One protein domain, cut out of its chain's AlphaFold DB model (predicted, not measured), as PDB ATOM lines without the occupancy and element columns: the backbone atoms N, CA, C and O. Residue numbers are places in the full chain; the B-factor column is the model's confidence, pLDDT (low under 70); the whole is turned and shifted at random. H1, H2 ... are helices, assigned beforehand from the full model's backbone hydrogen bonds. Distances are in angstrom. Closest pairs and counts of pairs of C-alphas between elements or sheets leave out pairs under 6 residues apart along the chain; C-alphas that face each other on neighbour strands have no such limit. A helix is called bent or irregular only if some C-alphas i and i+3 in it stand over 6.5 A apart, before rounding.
ATOM      1  N   ALA A  53      40.957  37.743 212.133       84.81
ATOM      2  CA  ALA A  53      39.566  37.507 212.516       84.81
ATOM      3  C   ALA A  53      38.817  36.560 211.553       84.81
ATOM      4  O   ALA A  53      37.844  35.918 211.948       84.81
ATOM      5  N   LEU A  54      39.267  36.455 210.300       87.31
ATOM      6  CA  LEU A  54      38.671  35.615 209.260       87.31
ATOM      7  C   LEU A  54      39.332  34.235 209.171       87.31
ATOM      8  O   LEU A  54      38.704  33.299 208.669       87.31
ATOM      9  N   LEU A  55      40.559  34.074 209.686       88.50
ATOM     10  CA  LEU A  55      41.339  32.834 209.584       88.50
ATOM     11  C   LEU A  55      40.589  31.582 210.016       88.50
ATOM     12  O   LEU A  55      40.714  30.568 209.324       88.50
ATOM     13  N   PRO A  56      39.800  31.592 211.104       86.50
ATOM     14  CA  PRO A  56      39.014  30.423 211.435       86.50
ATOM     15  C   PRO A  56      38.124  29.983 210.265       86.50
ATOM     16  O   PRO A  56      38.130  28.812 209.884       86.50
ATOM     17  N   MET A  57      37.364  30.917 209.683       86.69
ATOM     18  CA  MET A  57      36.404  30.592 208.627       86.69
ATOM     19  C   MET A  57      37.104  30.178 207.342       86.69
ATOM     20  O   MET A  57      36.679  29.221 206.699       86.69
ATOM     21  N   LEU A  58      38.233  30.811 207.032       91.38
ATOM     22  CA  LEU A  58      39.091  30.404 205.924       91.38
ATOM     23  C   LEU A  58      39.604  28.972 206.093       91.38
ATOM     24  O   LEU A  58      39.578  28.195 205.142       91.38
ATOM     25  N   ARG A  59      40.027  28.582 207.303       92.19
ATOM     26  CA  ARG A  59      40.469  27.207 207.594       92.19
ATOM     27  C   ARG A  59      39.329  26.203 207.465       92.19
ATOM     28  O   ARG A  59      39.544  25.095 206.972       92.19
ATOM     29  N   TRP A  60      38.126  26.576 207.904       90.56
ATOM     30  CA  TRP A  60      36.934  25.747 207.743       90.56
ATOM     31  C   TRP A  60      36.594  25.535 206.262       90.56
ATOM     32  O   TRP A  60      36.471  24.392 205.829       90.56
ATOM     33  N   GLN A  61      36.550  26.606 205.466       93.94
ATOM     34  CA  GLN A  61      36.362  26.526 204.014       93.94
ATOM     35  C   GLN A  61      37.436  25.644 203.373       93.94
ATOM     36  O   GLN A  61      37.113  24.687 202.673       93.94
ATOM     37  N   TRP A  62      38.714  25.902 203.667       95.00
ATOM     38  CA  TRP A  62      39.833  25.164 203.088       95.00
ATOM     39  C   TRP A  62      39.741  23.662 203.352       95.00
ATOM     40  O   TRP A  62      39.910  22.865 202.434       95.00
ATOM     41  N   ARG A  63      39.389  23.247 204.574       94.19
ATOM     42  CA  ARG A  63      39.188  21.830 204.926       94.19
ATOM     43  C   ARG A  63      38.215  21.111 203.989       94.19
ATOM     44  O   ARG A  63      38.398  19.925 203.733       94.19
ATOM     45  N   HIS A  64      37.194  21.814 203.513       93.19
ATOM     46  CA  HIS A  64      36.128  21.250 202.692       93.19
ATOM     47  C   HIS A  64      36.298  21.517 201.198       93.19
ATOM     48  O   HIS A  64      35.762  20.759 200.395       93.19
ATOM     49  N   LEU A  65      37.017  22.576 200.824       95.25
ATOM     50  CA  LEU A  65      37.132  23.019 199.439       95.25
ATOM     51  C   LEU A  65      38.479  22.694 198.786       95.25
ATOM     52  O   LEU A  65      38.532  22.694 197.559       95.25
ATOM     53  N   ASN A  66      39.538  22.404 199.559       93.94
ATOM     54  CA  ASN A  66      40.908  22.259 199.034       93.94
ATOM     55  C   ASN A  66      41.022  21.273 197.857       93.94
ATOM     56  O   ASN A  66      41.769  21.523 196.920       93.94
ATOM     57  N   GLU A  67      40.238  20.195 197.860       93.12
ATOM     58  CA  GLU A  67      40.267  19.170 196.809       93.12
ATOM     59  C   GLU A  67      39.606  19.611 195.486       93.12
ATOM     60  O   GLU A  67      39.702  18.907 194.480       93.12
ATOM     61  N   TYR A  68      38.919  20.758 195.474       93.62
ATOM     62  CA  TYR A  68      38.200  21.280 194.307       93.62
ATOM     63  C   TYR A  68      38.797  22.578 193.741       93.62
ATOM     64  O   TYR A  68      38.447  22.970 192.626       93.62
ATOM     65  N   VAL A  69      39.683  23.247 194.482       88.88
ATOM     66  CA  VAL A  69      40.283  24.539 194.110       88.88
ATOM     67  C   VAL A  69      41.632  24.344 193.419       88.88
ATOM     68  O   VAL A  69      42.680  24.707 193.938       88.88
ATOM     69  N   ASP A  70      41.610  23.807 192.197       83.50
ATOM     70  CA  ASP A  70      42.821  23.445 191.433       83.50
ATOM     71  C   ASP A  70      43.787  24.639 191.175       83.50
ATOM     72  O   ASP A  70      44.964  24.449 190.861       83.50
ATOM     73  N   TRP A  71      43.311  25.884 191.314       80.50
ATOM     74  CA  TRP A  71      44.101  27.120 191.174       80.50
ATOM     75  C   TRP A  71      44.837  27.554 192.452       80.50
ATOM     76  O   TRP A  71      45.600  28.520 192.420       80.50
ATOM     77  N   CYS A  72      44.611  26.874 193.573       84.75
ATOM     78  CA  CYS A  72      45.168  27.210 194.873       84.75
ATOM     79  C   CYS A  72      45.858  25.976 195.462       84.75
ATOM     80  O   CYS A  72      45.220  24.948 195.671       84.75
ATOM     81  N   ARG A  73      47.176  26.037 195.688       87.06
ATOM     82  CA  ARG A  73      47.963  24.833 196.016       87.06
ATOM     83  C   ARG A  73      48.100  24.574 197.509       87.06
ATOM     84  O   ARG A  73      48.433  23.456 197.895       87.06
ATOM     85  N   SER A  74      47.883  25.589 198.335       91.94
ATOM     86  CA  SER A  74      48.019  25.497 199.782       91.94
ATOM     87  C   SER A  74      47.065  26.453 200.492       91.94
ATOM     88  O   SER A  74      46.484  27.347 199.875       91.94
ATOM     89  N   PHE A  75      46.919  26.273 201.804       93.00
ATOM     90  CA  PHE A  75      46.130  27.193 202.616       93.00
ATOM     91  C   PHE A  75      46.721  28.610 202.600       93.00
ATOM     92  O   PHE A  75      45.981  29.584 202.588       93.00
ATOM     93  N   GLU A  76      48.044  28.738 202.540       92.88
ATOM     94  CA  GLU A  76      48.722  30.031 202.440       92.88
ATOM     95  C   GLU A  76      48.382  30.718 201.111       92.88
ATOM     96  O   GLU A  76      48.062  31.902 201.092       92.88
ATOM     97  N   ASP A  77      48.361  29.985 199.990       90.69
ATOM     98  CA  ASP A  77      47.892  30.540 198.713       90.69
ATOM     99  C   ASP A  77      46.427  31.006 198.800       90.69
ATOM    100  O   ASP A  77      46.062  32.004 198.172       90.69
ATOM    101  N   TRP A  78      45.597  30.293 199.567       92.62
ATOM    102  CA  TRP A  78      44.187  30.616 199.784       92.62
ATOM    103  C   TRP A  78      44.056  31.918 200.567       92.62
ATOM    104  O   TRP A  78      43.463  32.874 200.075       92.62
ATOM    105  N   GLU A  79      44.693  31.986 201.733       94.00
ATOM    106  CA  GLU A  79      44.765  33.153 202.612       94.00
ATOM    107  C   GLU A  79      45.267  34.405 201.877       94.00
ATOM    108  O   GLU A  79      44.650  35.473 201.946       94.00
ATOM    109  N   LEU A  80      46.340  34.266 201.092       92.12
ATOM    110  CA  LEU A  80      46.923  35.368 200.332       92.12
ATOM    111  C   LEU A  80      45.960  35.960 199.293       92.12
ATOM    112  O   LEU A  80      46.145  37.113 198.904       92.12
ATOM    113  N   ASN A  81      44.967  35.210 198.810       90.69
ATOM    114  CA  ASN A  81      43.957  35.765 197.907       90.69
ATOM    115  C   ASN A  81      42.982  36.687 198.649       90.69
ATOM    116  O   ASN A  81      42.653  37.743 198.116       90.69
ATOM    117  N   PHE A  82      42.618  36.382 199.897       92.88
ATOM    118  CA  PHE A  82      41.774  37.267 200.710       92.88
ATOM    119  C   PHE A  82      42.506  38.552 201.105       92.88
ATOM    120  O   PHE A  82      41.916  39.626 201.063       92.88
ATOM    121  N   LEU A  83      43.813  38.487 201.387       91.31
ATOM    122  CA  LEU A  83      44.626  39.689 201.641       91.31
ATOM    123  C   LEU A  83      44.696  40.646 200.434       91.31
ATOM    124  O   LEU A  83      45.014  41.829 200.588       91.31
ATOM    125  N   ARG A  84      44.429  40.143 199.225       91.44
ATOM    126  CA  ARG A  84      44.404  40.914 197.970       91.44
ATOM    127  C   ARG A  84      43.004  41.360 197.560       91.44
ATOM    128  O   ARG A  84      42.890  42.183 196.644       91.44
ATOM    129  N   ASP A  85      41.969  40.810 198.189       89.94
ATOM    130  CA  ASP A  85      40.585  41.130 197.871       89.94
ATOM    131  C   ASP A  85      40.262  42.576 198.267       89.94
ATOM    132  O   ASP A  85      40.900  43.152 199.142       89.94
ATOM    133  N   SER A  86      39.298  43.197 197.591       87.31
ATOM    134  CA  SER A  86      38.849  44.554 197.930       87.31
ATOM    135  C   SER A  86      37.879  44.595 199.116       87.31
ATOM    136  O   SER A  86      37.732  45.637 199.754       87.31
ATOM    137  N   ASN A  87      37.217  43.474 199.401       86.69
ATOM    138  CA  ASN A  87      36.319  43.250 200.521       86.69
ATOM    139  C   ASN A  87      36.443  41.788 201.015       86.69
ATOM    140  O   ASN A  87      35.569  40.958 200.738       86.69
ATOM    141  N   PRO A  88      37.480  41.465 201.811       87.44
ATOM    142  CA  PRO A  88      37.740  40.102 202.273       87.44
ATOM    143  C   PRO A  88      36.590  39.517 203.095       87.44
ATOM    144  O   PRO A  88      36.347  38.317 203.042       87.44
ATOM    145  N   VAL A  89      35.844  40.347 203.832       85.44
ATOM    146  CA  VAL A  89      34.669  39.897 204.595       85.44
ATOM    147  C   VAL A  89      33.568  39.413 203.654       85.44
ATOM    148  O   VAL A  89      33.003  38.343 203.870       85.44
ATOM    149  N   GLY A  90      33.272  40.184 202.603       84.44
ATOM    150  CA  GLY A  90      32.291  39.799 201.588       84.44
ATOM    151  C   GLY A  90      32.677  38.499 200.887       84.44
ATOM    152  O   GLY A  90      31.852  37.594 200.771       84.44
ATOM    153  N   GLU A  91      33.949  38.368 200.517       90.38
ATOM    154  CA  GLU A  91      34.471  37.168 199.863       90.38
ATOM    155  C   GLU A  91      34.399  35.940 200.787       90.38
ATOM    156  O   GLU A  91      33.952  34.865 200.383       90.38
ATOM    157  N   VAL A  92      34.726  36.099 202.076       90.31
ATOM    158  CA  VAL A  92      34.554  35.033 203.077       90.31
ATOM    159  C   VAL A  92      33.097  34.602 203.189       90.31
ATOM    160  O   VAL A  92      32.837  33.402 203.272       90.31
ATOM    161  N   VAL A  93      32.137  35.530 203.178       88.75
ATOM    162  CA  VAL A  93      30.705  35.187 203.218       88.75
ATOM    163  C   VAL A  93      30.308  34.353 201.998       88.75
ATOM    164  O   VAL A  93      29.631  33.335 202.155       88.75
ATOM    165  N   ILE A  94      30.782  34.720 200.803       90.88
ATOM    166  CA  ILE A  94      30.509  33.981 199.562       90.88
ATOM    167  C   ILE A  94      31.049  32.551 199.654       90.88
ATOM    168  O   ILE A  94      30.287  31.593 199.495       90.88
ATOM    169  N   TRP A  95      32.334  32.375 199.975       94.25
ATOM    170  CA  TRP A  95      32.947  31.040 200.059       94.25
ATOM    171  C   TRP A  95      32.394  30.195 201.203       94.25
ATOM    172  O   TRP A  95      32.315  28.967 201.096       94.25
ATOM    173  N   THR A  96      31.942  30.835 202.277       91.56
ATOM    174  CA  THR A  96      31.210  30.172 203.357       91.56
ATOM    175  C   THR A  96      29.877  29.622 202.852       91.56
ATOM    176  O   THR A  96      29.558  28.460 203.110       91.56
ATOM    177  N   GLY A  97      29.138  30.411 202.068       91.69
ATOM    178  CA  GLY A  97      27.914  29.968 201.404       91.69
ATOM    179  C   GLY A  97      28.147  28.816 200.436       91.69
ATOM    180  O   GLY A  97      27.421  27.824 200.483       91.69
ATOM    181  N   VAL A  98      29.191  28.902 199.607       95.56
ATOM    182  CA  VAL A  98      29.594  27.818 198.695       95.56
ATOM    183  C   VAL A  98      29.890  26.539 199.475       95.56
ATOM    184  O   VAL A  98      29.384  25.475 199.123       95.56
ATOM    185  N   THR A  99      30.666  26.637 200.557       94.56
ATOM    186  CA  THR A  99      31.012  25.483 201.397       94.56
ATOM    187  C   THR A  99      29.764  24.858 202.014       94.56
ATOM    188  O   THR A  99      29.562  23.651 201.903       94.56
ATOM    189  N   TYR A 100      28.887  25.672 202.609       93.06
ATOM    190  CA  TYR A 100      27.629  25.203 203.189       93.06
ATOM    191  C   TYR A 100      26.735  24.522 202.147       93.06
ATOM    192  O   TYR A 100      26.305  23.388 202.353       93.06
ATOM    193  N   ALA A 101      26.495  25.176 201.009       95.12
ATOM    194  CA  ALA A 101      25.631  24.648 199.962       95.12
ATOM    195  C   ALA A 101      26.175  23.336 199.378       95.12
ATOM    196  O   ALA A 101      25.400  22.412 199.138       95.12
ATOM    197  N   LEU A 102      27.496  23.217 199.207       96.00
ATOM    198  CA  LEU A 102      28.136  21.977 198.774       96.00
ATOM    199  C   LEU A 102      27.882  20.843 199.773       96.00
ATOM    200  O   LEU A 102      27.462  19.753 199.378       96.00
ATOM    201  N   LEU A 103      28.139  21.092 201.060       92.44
ATOM    202  CA  LEU A 103      27.970  20.092 202.113       92.44
ATOM    203  C   LEU A 103      26.506  19.659 202.239       92.44
ATOM    204  O   LEU A 103      26.221  18.464 202.214       92.44
ATOM    205  N   GLU A 104      25.579  20.611 202.294       92.62
ATOM    206  CA  GLU A 104      24.153  20.332 202.463       92.62
ATOM    207  C   GLU A 104      23.565  19.614 201.243       92.62
ATOM    208  O   GLU A 104      22.884  18.594 201.378       92.62
ATOM    209  N   PHE A 105      23.872  20.085 200.030       93.88
ATOM    210  CA  PHE A 105      23.377  19.457 198.807       93.88
ATOM    211  C   PHE A 105      23.894  18.024 198.662       93.88
ATOM    212  O   PHE A 105      23.129  17.122 198.322       93.88
ATOM    213  N   THR A 106      25.181  17.791 198.937       94.12
ATOM    214  CA  THR A 106      25.789  16.454 198.813       94.12
ATOM    215  C   THR A 106      25.397  15.518 199.956       94.12
ATOM    216  O   THR A 106      25.361  14.307 199.756       94.12
ATOM    217  N   HIS A 107      25.024  16.053 201.123       90.62
ATOM    218  CA  HIS A 107      24.402  15.277 202.194       90.62
ATOM    219  C   HIS A 107      23.009  14.775 201.789       90.62
ATOM    220  O   HIS A 107      22.715  13.588 201.930       90.62
ATOM    221  N   ARG A 108      22.170  15.659 201.227       92.00
ATOM    222  CA  ARG A 108      20.826  15.311 200.726       92.00
ATOM    223  C   ARG A 108      20.864  14.411 199.494       92.00
ATOM    224  O   ARG A 108      19.960  13.604 199.295       92.00
ATOM    225  N   ASN A 109      21.921  14.525 198.691       93.94
ATOM    226  CA  ASN A 109      22.105  13.789 197.446       93.94
ATOM    227  C   ASN A 109      23.448  13.030 197.445       93.94
ATOM    228  O   ASN A 109      24.374  13.435 196.739       93.94
ATOM    229  N   PRO A 110      23.580  11.898 198.168       93.25
ATOM    230  CA  PRO A 110      24.859  11.189 198.312       93.25
ATOM    231  C   PRO A 110      25.475  10.676 197.002       93.25
ATOM    232  O   PRO A 110      26.664  10.376 196.956       93.25
ATOM    233  N   GLN A 111      24.670  10.555 195.942       94.56
ATOM    234  CA  GLN A 111      25.114  10.130 194.610       94.56
ATOM    235  C   GLN A 111      25.617  11.296 193.743       94.56
ATOM    236  O   GLN A 111      26.096  11.077 192.631       94.56
ATOM    237  N   ALA A 112      25.488  12.542 194.210       94.75
ATOM    238  CA  ALA A 112      25.933  13.708 193.465       94.75
ATOM    239  C   ALA A 112      27.464  13.747 193.363       94.75
ATOM    240  O   ALA A 112      28.192  13.558 194.340       94.75
ATOM    241  N   ILE A 113      27.968  14.060 192.169       95.75
ATOM    242  CA  ILE A 113      29.403  14.232 191.936       95.75
ATOM    243  C   ILE A 113      29.827  15.571 192.546       95.75
ATOM    244  O   ILE A 113      29.577  16.627 191.963       95.75
ATOM    245  N   LYS A 114      30.500  15.535 193.704       95.12
ATOM    246  CA  LYS A 114      30.871  16.735 194.479       95.12
ATOM    247  C   LYS A 114      31.605  17.798 193.661       95.12
ATOM    248  O   LYS A 114      31.238  18.964 193.726       95.12
ATOM    249  N   LYS A 115      32.572  17.399 192.822       95.56
ATOM    250  CA  LYS A 115      33.301  18.329 191.938       95.56
ATOM    251  C   LYS A 115      32.369  19.038 190.943       95.56
ATOM    252  O   LYS A 115      32.548  20.221 190.677       95.56
ATOM    253  N   GLY A 116      31.348  18.341 190.438       95.44
ATOM    254  CA  GLY A 116      30.321  18.931 189.573       95.44
ATOM    255  C   GLY A 116      29.428  19.923 190.320       95.44
ATOM    256  O   GLY A 116      29.175  21.014 189.816       95.44
ATOM    257  N   VAL A 117      29.017  19.586 191.547       97.00
ATOM    258  CA  VAL A 117      28.239  20.488 192.418       97.00
ATOM    259  C   VAL A 117      29.044  21.743 192.766       97.00
ATOM    260  O   VAL A 117      28.528  22.851 192.645       97.00
ATOM    261  N   PHE A 118      30.318  21.588 193.133       97.44
ATOM    262  CA  PHE A 118      31.218  22.712 193.382       97.44
ATOM    263  C   PHE A 118      31.350  23.616 192.149       97.44
ATOM    264  O   PHE A 118      31.170  24.825 192.254       97.44
ATOM    265  N   GLY A 119      31.574  23.039 190.963       95.50
ATOM    266  CA  GLY A 119      31.624  23.801 189.712       95.50
ATOM    267  C   GLY A 119      30.331  24.574 189.422       95.50
ATOM    268  O   GLY A 119      30.390  25.728 188.998       95.50
ATOM    269  N   ALA A 120      29.168  23.978 189.703       96.88
ATOM    270  CA  ALA A 120      27.876  24.650 189.571       96.88
ATOM    271  C   ALA A 120      27.730  25.829 190.546       96.88
ATOM    272  O   ALA A 120      27.321  26.914 190.136       96.88
ATOM    273  N   LEU A 121      28.123  25.652 191.812       96.88
ATOM    274  CA  LEU A 121      28.126  26.720 192.815       96.88
ATOM    275  C   LEU A 121      29.038  27.881 192.406       96.88
ATOM    276  O   LEU A 121      28.609  29.031 192.456       96.88
ATOM    277  N   VAL A 122      30.252  27.584 191.928       95.31
ATOM    278  CA  VAL A 122      31.186  28.593 191.404       95.31
ATOM    279  C   VAL A 122      30.577  29.338 190.214       95.31
ATOM    280  O   VAL A 122      30.688  30.559 190.140       95.31
ATOM    281  N   CYS A 123      29.892  28.647 189.297       93.31
ATOM    282  CA  CYS A 123      29.195  29.310 188.192       93.31
ATOM    283  C   CYS A 123      28.110  30.270 188.698       93.31
ATOM    284  O   CYS A 123      28.054  31.405 188.232       93.31
ATOM    285  N   ILE A 124      27.298  29.852 189.672       94.44
ATOM    286  CA  ILE A 124      26.214  30.672 190.232       94.44
ATOM    287  C   ILE A 124      26.759  31.933 190.911       94.44
ATOM    288  O   ILE A 124      26.302  33.028 190.593       94.44
ATOM    289  N   VAL A 125      27.756  31.819 191.799       93.88
ATOM    290  CA  VAL A 125      28.296  32.994 192.517       93.88
ATOM    291  C   VAL A 125      29.028  33.973 191.594       93.88
ATOM    292  O   VAL A 125      29.099  35.158 191.896       93.88
ATOM    293  N   ASN A 126      29.499  33.507 190.434       89.88
ATOM    294  CA  ASN A 126      30.075  34.348 189.380       89.88
ATOM    295  C   ASN A 126      29.030  34.859 188.363       89.88
ATOM    296  O   ASN A 126      29.400  35.353 187.298       89.88
ATOM    297  N   GLY A 127      27.730  34.704 188.638       89.44
ATOM    298  CA  GLY A 127      26.651  35.185 187.768       89.44
ATOM    299  C   GLY A 127      26.488  34.413 186.453       89.44
ATOM    300  O   GLY A 127      25.853  34.911 185.529       89.44
ATOM    301  N   ARG A 128      27.053  33.204 186.350       91.56
ATOM    302  CA  ARG A 128      26.974  32.309 185.178       91.56
ATOM    303  C   ARG A 128      26.046  31.122 185.417       91.56
ATOM    304  O   ARG A 128      26.371  29.976 185.108       91.56
ATOM    305  N   GLU A 129      24.898  31.389 186.023       90.19
ATOM    306  CA  GLU A 129      23.883  30.376 186.324       90.19
ATOM    307  C   GLU A 129      23.287  29.719 185.067       90.19
ATOM    308  O   GLU A 129      22.865  28.569 185.130       90.19
ATOM    309  N   ASP A 130      23.373  30.381 183.907       89.38
ATOM    310  CA  ASP A 130      23.039  29.834 182.583       89.38
ATOM    311  C   ASP A 130      23.852  28.579 182.216       89.38
ATOM    312  O   ASP A 130      23.452  27.795 181.356       89.38
ATOM    313  N   ARG A 131      25.003  28.374 182.870       91.38
ATOM    314  CA  ARG A 131      25.893  27.225 182.658       91.38
ATOM    315  C   ARG A 131      25.562  26.024 183.540       91.38
ATOM    316  O   ARG A 131      26.236  25.002 183.426       91.38
ATOM    317  N   VAL A 132      24.558  26.127 184.410       93.50
ATOM    318  CA  VAL A 132      24.173  25.058 185.338       93.50
ATOM    319  C   VAL A 132      22.918  24.355 184.835       93.50
ATOM    320  O   VAL A 132      21.886  24.975 184.604       93.50
ATOM    321  N   SER A 133      23.005  23.033 184.686       89.12
ATOM    322  CA  SER A 133      21.896  22.183 184.251       89.12
ATOM    323  C   SER A 133      21.792  20.941 185.143       89.12
ATOM    324  O   SER A 133      22.832  20.392 185.524       89.12
ATOM    325  N   PRO A 134      20.574  20.466 185.463       93.44
ATOM    326  CA  PRO A 134      19.278  21.053 185.097       93.44
ATOM    327  C   PRO A 134      18.946  22.323 185.903       93.44
ATOM    328  O   PRO A 134      19.487  22.542 186.985       93.44
ATOM    329  N   GLU A 135      18.015  23.139 185.398       92.88
ATOM    330  CA  GLU A 135      17.577  24.394 186.044       92.88
ATOM    331  C   GLU A 135      17.080  24.176 187.483       92.88
ATOM    332  O   GLU A 135      17.323  25.000 188.364       92.88
ATOM    333  N   SER A 136      16.459  23.026 187.761       94.00
ATOM    334  CA  SER A 136      16.034  22.651 189.113       94.00
ATOM    335  C   SER A 136      17.200  22.568 190.103       94.00
ATOM    336  O   SER A 136      17.064  23.016 191.239       94.00
ATOM    337  N   VAL A 137      18.360  22.061 189.670       93.50
ATOM    338  CA  VAL A 137      19.576  22.017 190.498       93.50
ATOM    339  C   VAL A 137      20.116  23.426 190.714       93.50
ATOM    340  O   VAL A 137      20.471  23.772 191.837       93.50
ATOM    341  N   ALA A 138      20.125  24.272 189.680       94.44
ATOM    342  CA  ALA A 138      20.536  25.668 189.823       94.44
ATOM    343  C   ALA A 138      19.664  26.414 190.853       94.44
ATOM    344  O   ALA A 138      20.189  27.096 191.737       94.44
ATOM    345  N   ALA A 139      18.340  26.241 190.789       94.62
ATOM    346  CA  ALA A 139      17.392  26.853 191.719       94.62
ATOM    347  C   ALA A 139      17.579  26.367 193.168       94.62
ATOM    348  O   ALA A 139      17.553  27.170 194.109       94.62
ATOM    349  N   GLU A 140      17.810  25.068 193.366       95.56
ATOM    350  CA  GLU A 140      18.071  24.505 194.693       95.56
ATOM    351  C   GLU A 140      19.389  25.029 195.280       95.56
ATOM    352  O   GLU A 140      19.411  25.512 196.414       95.56
ATOM    353  N   LEU A 141      20.476  25.022 194.501       95.44
ATOM    354  CA  LEU A 141      21.774  25.539 194.942       95.44
ATOM    355  C   LEU A 141      21.706  27.034 195.286       95.44
ATOM    356  O   LEU A 141      22.262  27.447 196.302       95.44
ATOM    357  N   LYS A 142      20.963  27.842 194.515       93.94
ATOM    358  CA  LYS A 142      20.694  29.256 194.848       93.94
ATOM    359  C   LYS A 142      19.943  29.402 196.168       93.94
ATOM    360  O   LYS A 142      20.237  30.303 196.950       93.94
ATOM    361  N   THR A 143      18.984  28.520 196.432       93.38
ATOM    362  CA  THR A 143      18.251  28.520 197.703       93.38
ATOM    363  C   THR A 143      19.193  28.227 198.870       93.38
ATOM    364  O   THR A 143      19.151  28.930 199.875       93.38
ATOM    365  N   LEU A 144      20.091  27.249 198.724       91.69
ATOM    366  CA  LEU A 144      21.090  26.921 199.746       91.69
ATOM    367  C   LEU A 144      22.113  28.047 199.962       91.69
ATOM    368  O   LEU A 144      22.434  28.353 201.108       91.69
ATOM    369  N   LEU A 145      22.572  28.700 198.889       89.75
ATOM    370  CA  LEU A 145      23.489  29.846 198.951       89.75
ATOM    371  C   LEU A 145      22.889  31.056 199.679       89.75
ATOM    372  O   LEU A 145      23.610  31.774 200.360       89.75
ATOM    373  N   ASN A 146      21.579  31.280 199.552       82.88
ATOM    374  CA  ASN A 146      20.882  32.381 200.228       82.88
ATOM    375  C   ASN A 146      20.360  31.998 201.620       82.88
ATOM    376  O   ASN A 146      20.037  32.864 202.431       82.88
ATOM    377  N   GLY A 147      20.244  30.699 201.887       70.44
ATOM    378  CA  GLY A 147      19.707  30.138 203.119       70.44
ATOM    379  C   GLY A 147      20.775  29.770 204.137       70.44
ATOM    380  O   GLY A 147      20.508  28.877 204.936       70.44
ATOM    381  N   ILE A 148      21.960  30.396 204.090       67.31
ATOM    382  CA  ILE A 148      23.048  30.140 205.042       67.31
ATOM    383  C   ILE A 148      22.477  30.378 206.450       67.31
ATOM    384  O   ILE A 148      22.202  31.532 206.799       67.31
ATOM    385  N   PRO A 149      22.247  29.332 207.270       59.19
ATOM    386  CA  PRO A 149      21.927  29.563 208.670       59.19
ATOM    387  C   PRO A 149      23.109  30.319 209.275       59.19
ATOM    388  O   PRO A 149      24.222  30.194 208.773       59.19
ATOM    389  N   ALA A 150      22.922  31.082 210.354       54.12
ATOM    390  CA  ALA A 150      24.082  31.542 211.115       54.12
ATOM    391  C   ALA A 150      24.920  30.294 211.439       54.12
ATOM    392  O   ALA A 150      24.464  29.459 212.223       54.12
ATOM    393  N   ILE A 151      26.058  30.108 210.757       49.88
ATOM    394  CA  ILE A 151      26.877  28.905 210.891       49.88
ATOM    395  C   ILE A 151      27.455  28.976 212.292       49.88
ATOM    396  O   ILE A 151      28.457  29.629 212.562       49.88
ATOM    397  N   ARG A 152      26.744  28.344 213.220       47.25
ATOM    398  CA  ARG A 152      27.209  28.075 214.565       47.25
ATOM    399  C   ARG A 152      27.897  26.732 214.493       47.25
ATOM    400  O   ARG A 152      27.313  25.705 214.824       47.25
ATOM    401  N   ASP A 153      29.127  26.740 214.005       51.88
ATOM    402  CA  ASP A 153      30.007  25.585 214.101       51.88
ATOM    403  C   ASP A 153      30.466  25.456 215.562       51.88
ATOM    404  O   ASP A 153      31.598  25.761 215.905       51.88
ATOM    405  N   LEU A 154      29.556  25.067 216.461       55.53
ATOM    406  CA  LEU A 154      29.848  24.952 217.894       55.53
ATOM    407  C   LEU A 154      30.886  23.861 218.187       55.53
ATOM    408  O   LEU A 154      31.468  23.847 219.274       55.53
ATOM    409  N   ASP A 155      31.138  22.963 217.238       55.41
ATOM    410  CA  ASP A 155      32.160  21.928 217.357       55.41
ATOM    411  C   ASP A 155      33.566  22.505 217.162       55.41
ATOM    412  O   ASP A 155      34.504  22.083 217.841       55.41
ATOM    413  N   ASN A 156      33.723  23.501 216.283       53.50
ATOM    414  CA  ASN A 156      35.000  24.171 216.039       53.50
ATOM    415  C   ASN A 156      35.048  25.621 216.552       53.50
ATOM    416  O   ASN A 156      36.095  26.244 216.433       53.50
ATOM    417  N   TYR A 157      33.972  26.158 217.139       49.34
ATOM    418  CA  TYR A 157      33.865  27.537 217.632       49.34
ATOM    419  C   TYR A 157      33.101  27.629 218.958       49.34
ATOM    420  O   TYR A 157      32.244  26.806 219.281       49.34
ATOM    421  N   SER A 158      33.442  28.614 219.782       55.22
ATOM    422  CA  SER A 158      32.739  28.965 221.014       55.22
ATOM    423  C   SER A 158      31.483  29.795 220.735       55.22
ATOM    424  O   SER A 158      31.266  30.279 219.625       55.22
ATOM    425  N   GLU A 159      30.619  29.930 221.743       47.28
ATOM    426  CA  GLU A 159      29.352  30.670 221.621       47.28
ATOM    427  C   GLU A 159      29.548  32.169 221.331       47.28
ATOM    428  O   GLU A 159      28.676  32.795 220.736       47.28
ATOM    429  N   ASP A 160      30.703  32.723 221.702       48.38
ATOM    430  CA  ASP A 160      31.178  34.077 221.394       48.38
ATOM    431  C   ASP A 160      31.980  34.162 220.076       48.38
ATOM    432  O   ASP A 160      32.475  35.228 219.718       48.38
ATOM    433  N   GLY A 161      32.066  33.065 219.314       42.34
ATOM    434  CA  GLY A 161      32.598  33.049 217.948       42.34
ATOM    435  C   GLY A 161      34.110  32.836 217.822       42.34
ATOM    436  O   GLY A 161      34.638  32.944 216.717       42.34
ATOM    437  N   HIS A 162      34.823  32.500 218.900       44.59
ATOM    438  CA  HIS A 162      36.247  32.156 218.832       44.59
ATOM    439  C   HIS A 162      36.470  30.701 218.403       44.59
ATOM    440  O   HIS A 162      35.738  29.799 218.798       44.59
ATOM    441  N   PHE A 163      37.513  30.437 217.616       47.50
ATOM    442  CA  PHE A 163      37.842  29.083 217.163       47.50
ATOM    443  C   PHE A 163      38.314  28.181 218.316       47.50
ATOM    444  O   PHE A 163      39.302  28.470 218.993       47.50
ATOM    445  N   LYS A 164      37.662  27.031 218.492       57.22
ATOM    446  CA  LYS A 164      38.106  25.912 219.328       57.22
ATOM    447  C   LYS A 164      39.194  25.140 218.582       57.22
ATOM    448  O   LYS A 164      38.934  24.172 217.863       57.22
ATOM    449  N   ALA A 165      40.440  25.571 218.743       40.47
ATOM    450  CA  ALA A 165      41.581  24.834 218.219       40.47
ATOM    451  C   ALA A 165      41.677  23.449 218.892       40.47
ATOM    452  O   ALA A 165      42.090  23.328 220.042       40.47
ATOM    453  N   ALA A 166      41.287  22.395 218.174       47.94
ATOM    454  CA  ALA A 166      41.643  21.024 218.513       47.94
ATOM    455  C   ALA A 166      43.058  20.724 218.000       47.94
ATOM    456  O   ALA A 166      43.499  21.309 217.013       47.94
ATOM    457  N   GLU A 167      43.753  19.766 218.612       42.00
ATOM    458  CA  GLU A 167      45.132  19.389 218.253       42.00
ATOM    459  C   GLU A 167      45.284  19.013 216.761       42.00
ATOM    460  O   GLU A 167      46.299  19.298 216.132       42.00
ATOM    461  N   LYS A 168      44.215  18.471 216.159       41.84
ATOM    462  CA  LYS A 168      44.102  18.170 214.719       41.84
ATOM    463  C   LYS A 168      44.072  19.404 213.797       41.84
ATOM    464  O   LYS A 168      44.125  19.241 212.587       41.84
ATOM    465  N   HIS A 169      43.915  20.610 214.343       37.81
ATOM    466  CA  HIS A 169      43.903  21.887 213.614       37.81
ATOM    467  C   HIS A 169      45.240  22.641 213.713       37.81
ATOM    468  O   HIS A 169      45.377  23.705 213.113       37.81
ATOM    469  N   LEU A 170      46.194  22.115 214.490       39.34
ATOM    470  CA  LEU A 170      47.516  22.701 214.739       39.34
ATOM    471  C   LEU A 170      48.634  22.022 213.925       39.34
ATOM    472  O   LEU A 170      49.809  22.243 214.213       39.34
TER     473      LEU A 170
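Overview. This is residues 53 to 170 of the 171 residues of an uncharacterized protein of Bythopirellula polymerisocia (UniProt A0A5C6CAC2). One long helix, H3, runs through the middle of a group of five crossed helices: H1 packs on one side of it and H5 on the opposite side, with H4 folded back along H3 and crossing H5, while H2 lies beyond H1. After H5 a long tail with no named element, residues 147 to 170, runs back to the side of the domain where H1 lies. The printed part has 118 residues with five named helices, H1 to H5 in order, and no named strand; the class is all helix. The whole is compact, with a radius of gyration of the C-alphas of 14.6 A and spans of 41 by 29 by 23 A.

Along the chain. H1, residues 53 to 65, begins at C-alpha 53 (39.566, 37.507, 212.516) and measures 19.7 A; it is irregular, with C-alphas 53 and 56 7.2 A apart. H2, residues 75 to 82, measures 11.1 A. H3, residues 88 to 108, measures 30.1 A and ends at C-alpha 108 (20.826, 15.311, 200.726). H4, residues 114 to 125, and H5, residues 135 to 146, each measure 16.6 A; H5 ends at C-alpha 146 (20.882, 32.381, 200.228).

Arrangement. H3 is the hub, touching four helices. H1 touches it the same way at a shallow tilt of 34 degrees, only just short of steep; the closest C-alphas, of Gln 61 and Thr 99, are 6.0 A apart. H2 and H3 only just touch, with 3 pairs of C-alphas within 8 A, and only at the corner, the closest being Phe 82 and Pro 88 at 5.2 A. H1 and H2 touch at a steep tilt of 58 degrees, opposite ways, closest at the C-alphas of Trp 62 and Phe 75, 6.6 A. H3 and H4 form a helical hairpin at a steep tilt of 41 degrees, opposite ways; their closest C-alphas, of Val 98 and Leu 121, are 6.2 A apart. H5, with residues 141 to 146 alone, touches residues 97 to 105 of H3 at a steep tilt of 52 degrees, opposite ways, closest at the C-alphas of Gly 97 and Leu 145, 5.1 A. H4 and H5 touch at 72 degrees, only just about perpendicular, with the C-alphas of Leu 121 and Leu 141 closest at 6.8 A. H1 and H4 are only just apart, closest at 8.5 A. Every O i to N i+4 pair is within hydrogen-bond range in H3, H4 and H5; in H1 7 of 9 are, and in H2 3 of 4.

Size, cuts and confidence. The C-alphas farthest apart, of Asp 130 and Glu 167, are 43.2 A apart. The printed part has no cut, and no link between helices is long. Residues 107 to 113, of which 107 and 108 belong to H3, stand free. Mean pLDDT of the printed part is 83.4; residues 148 to 170 are under 70.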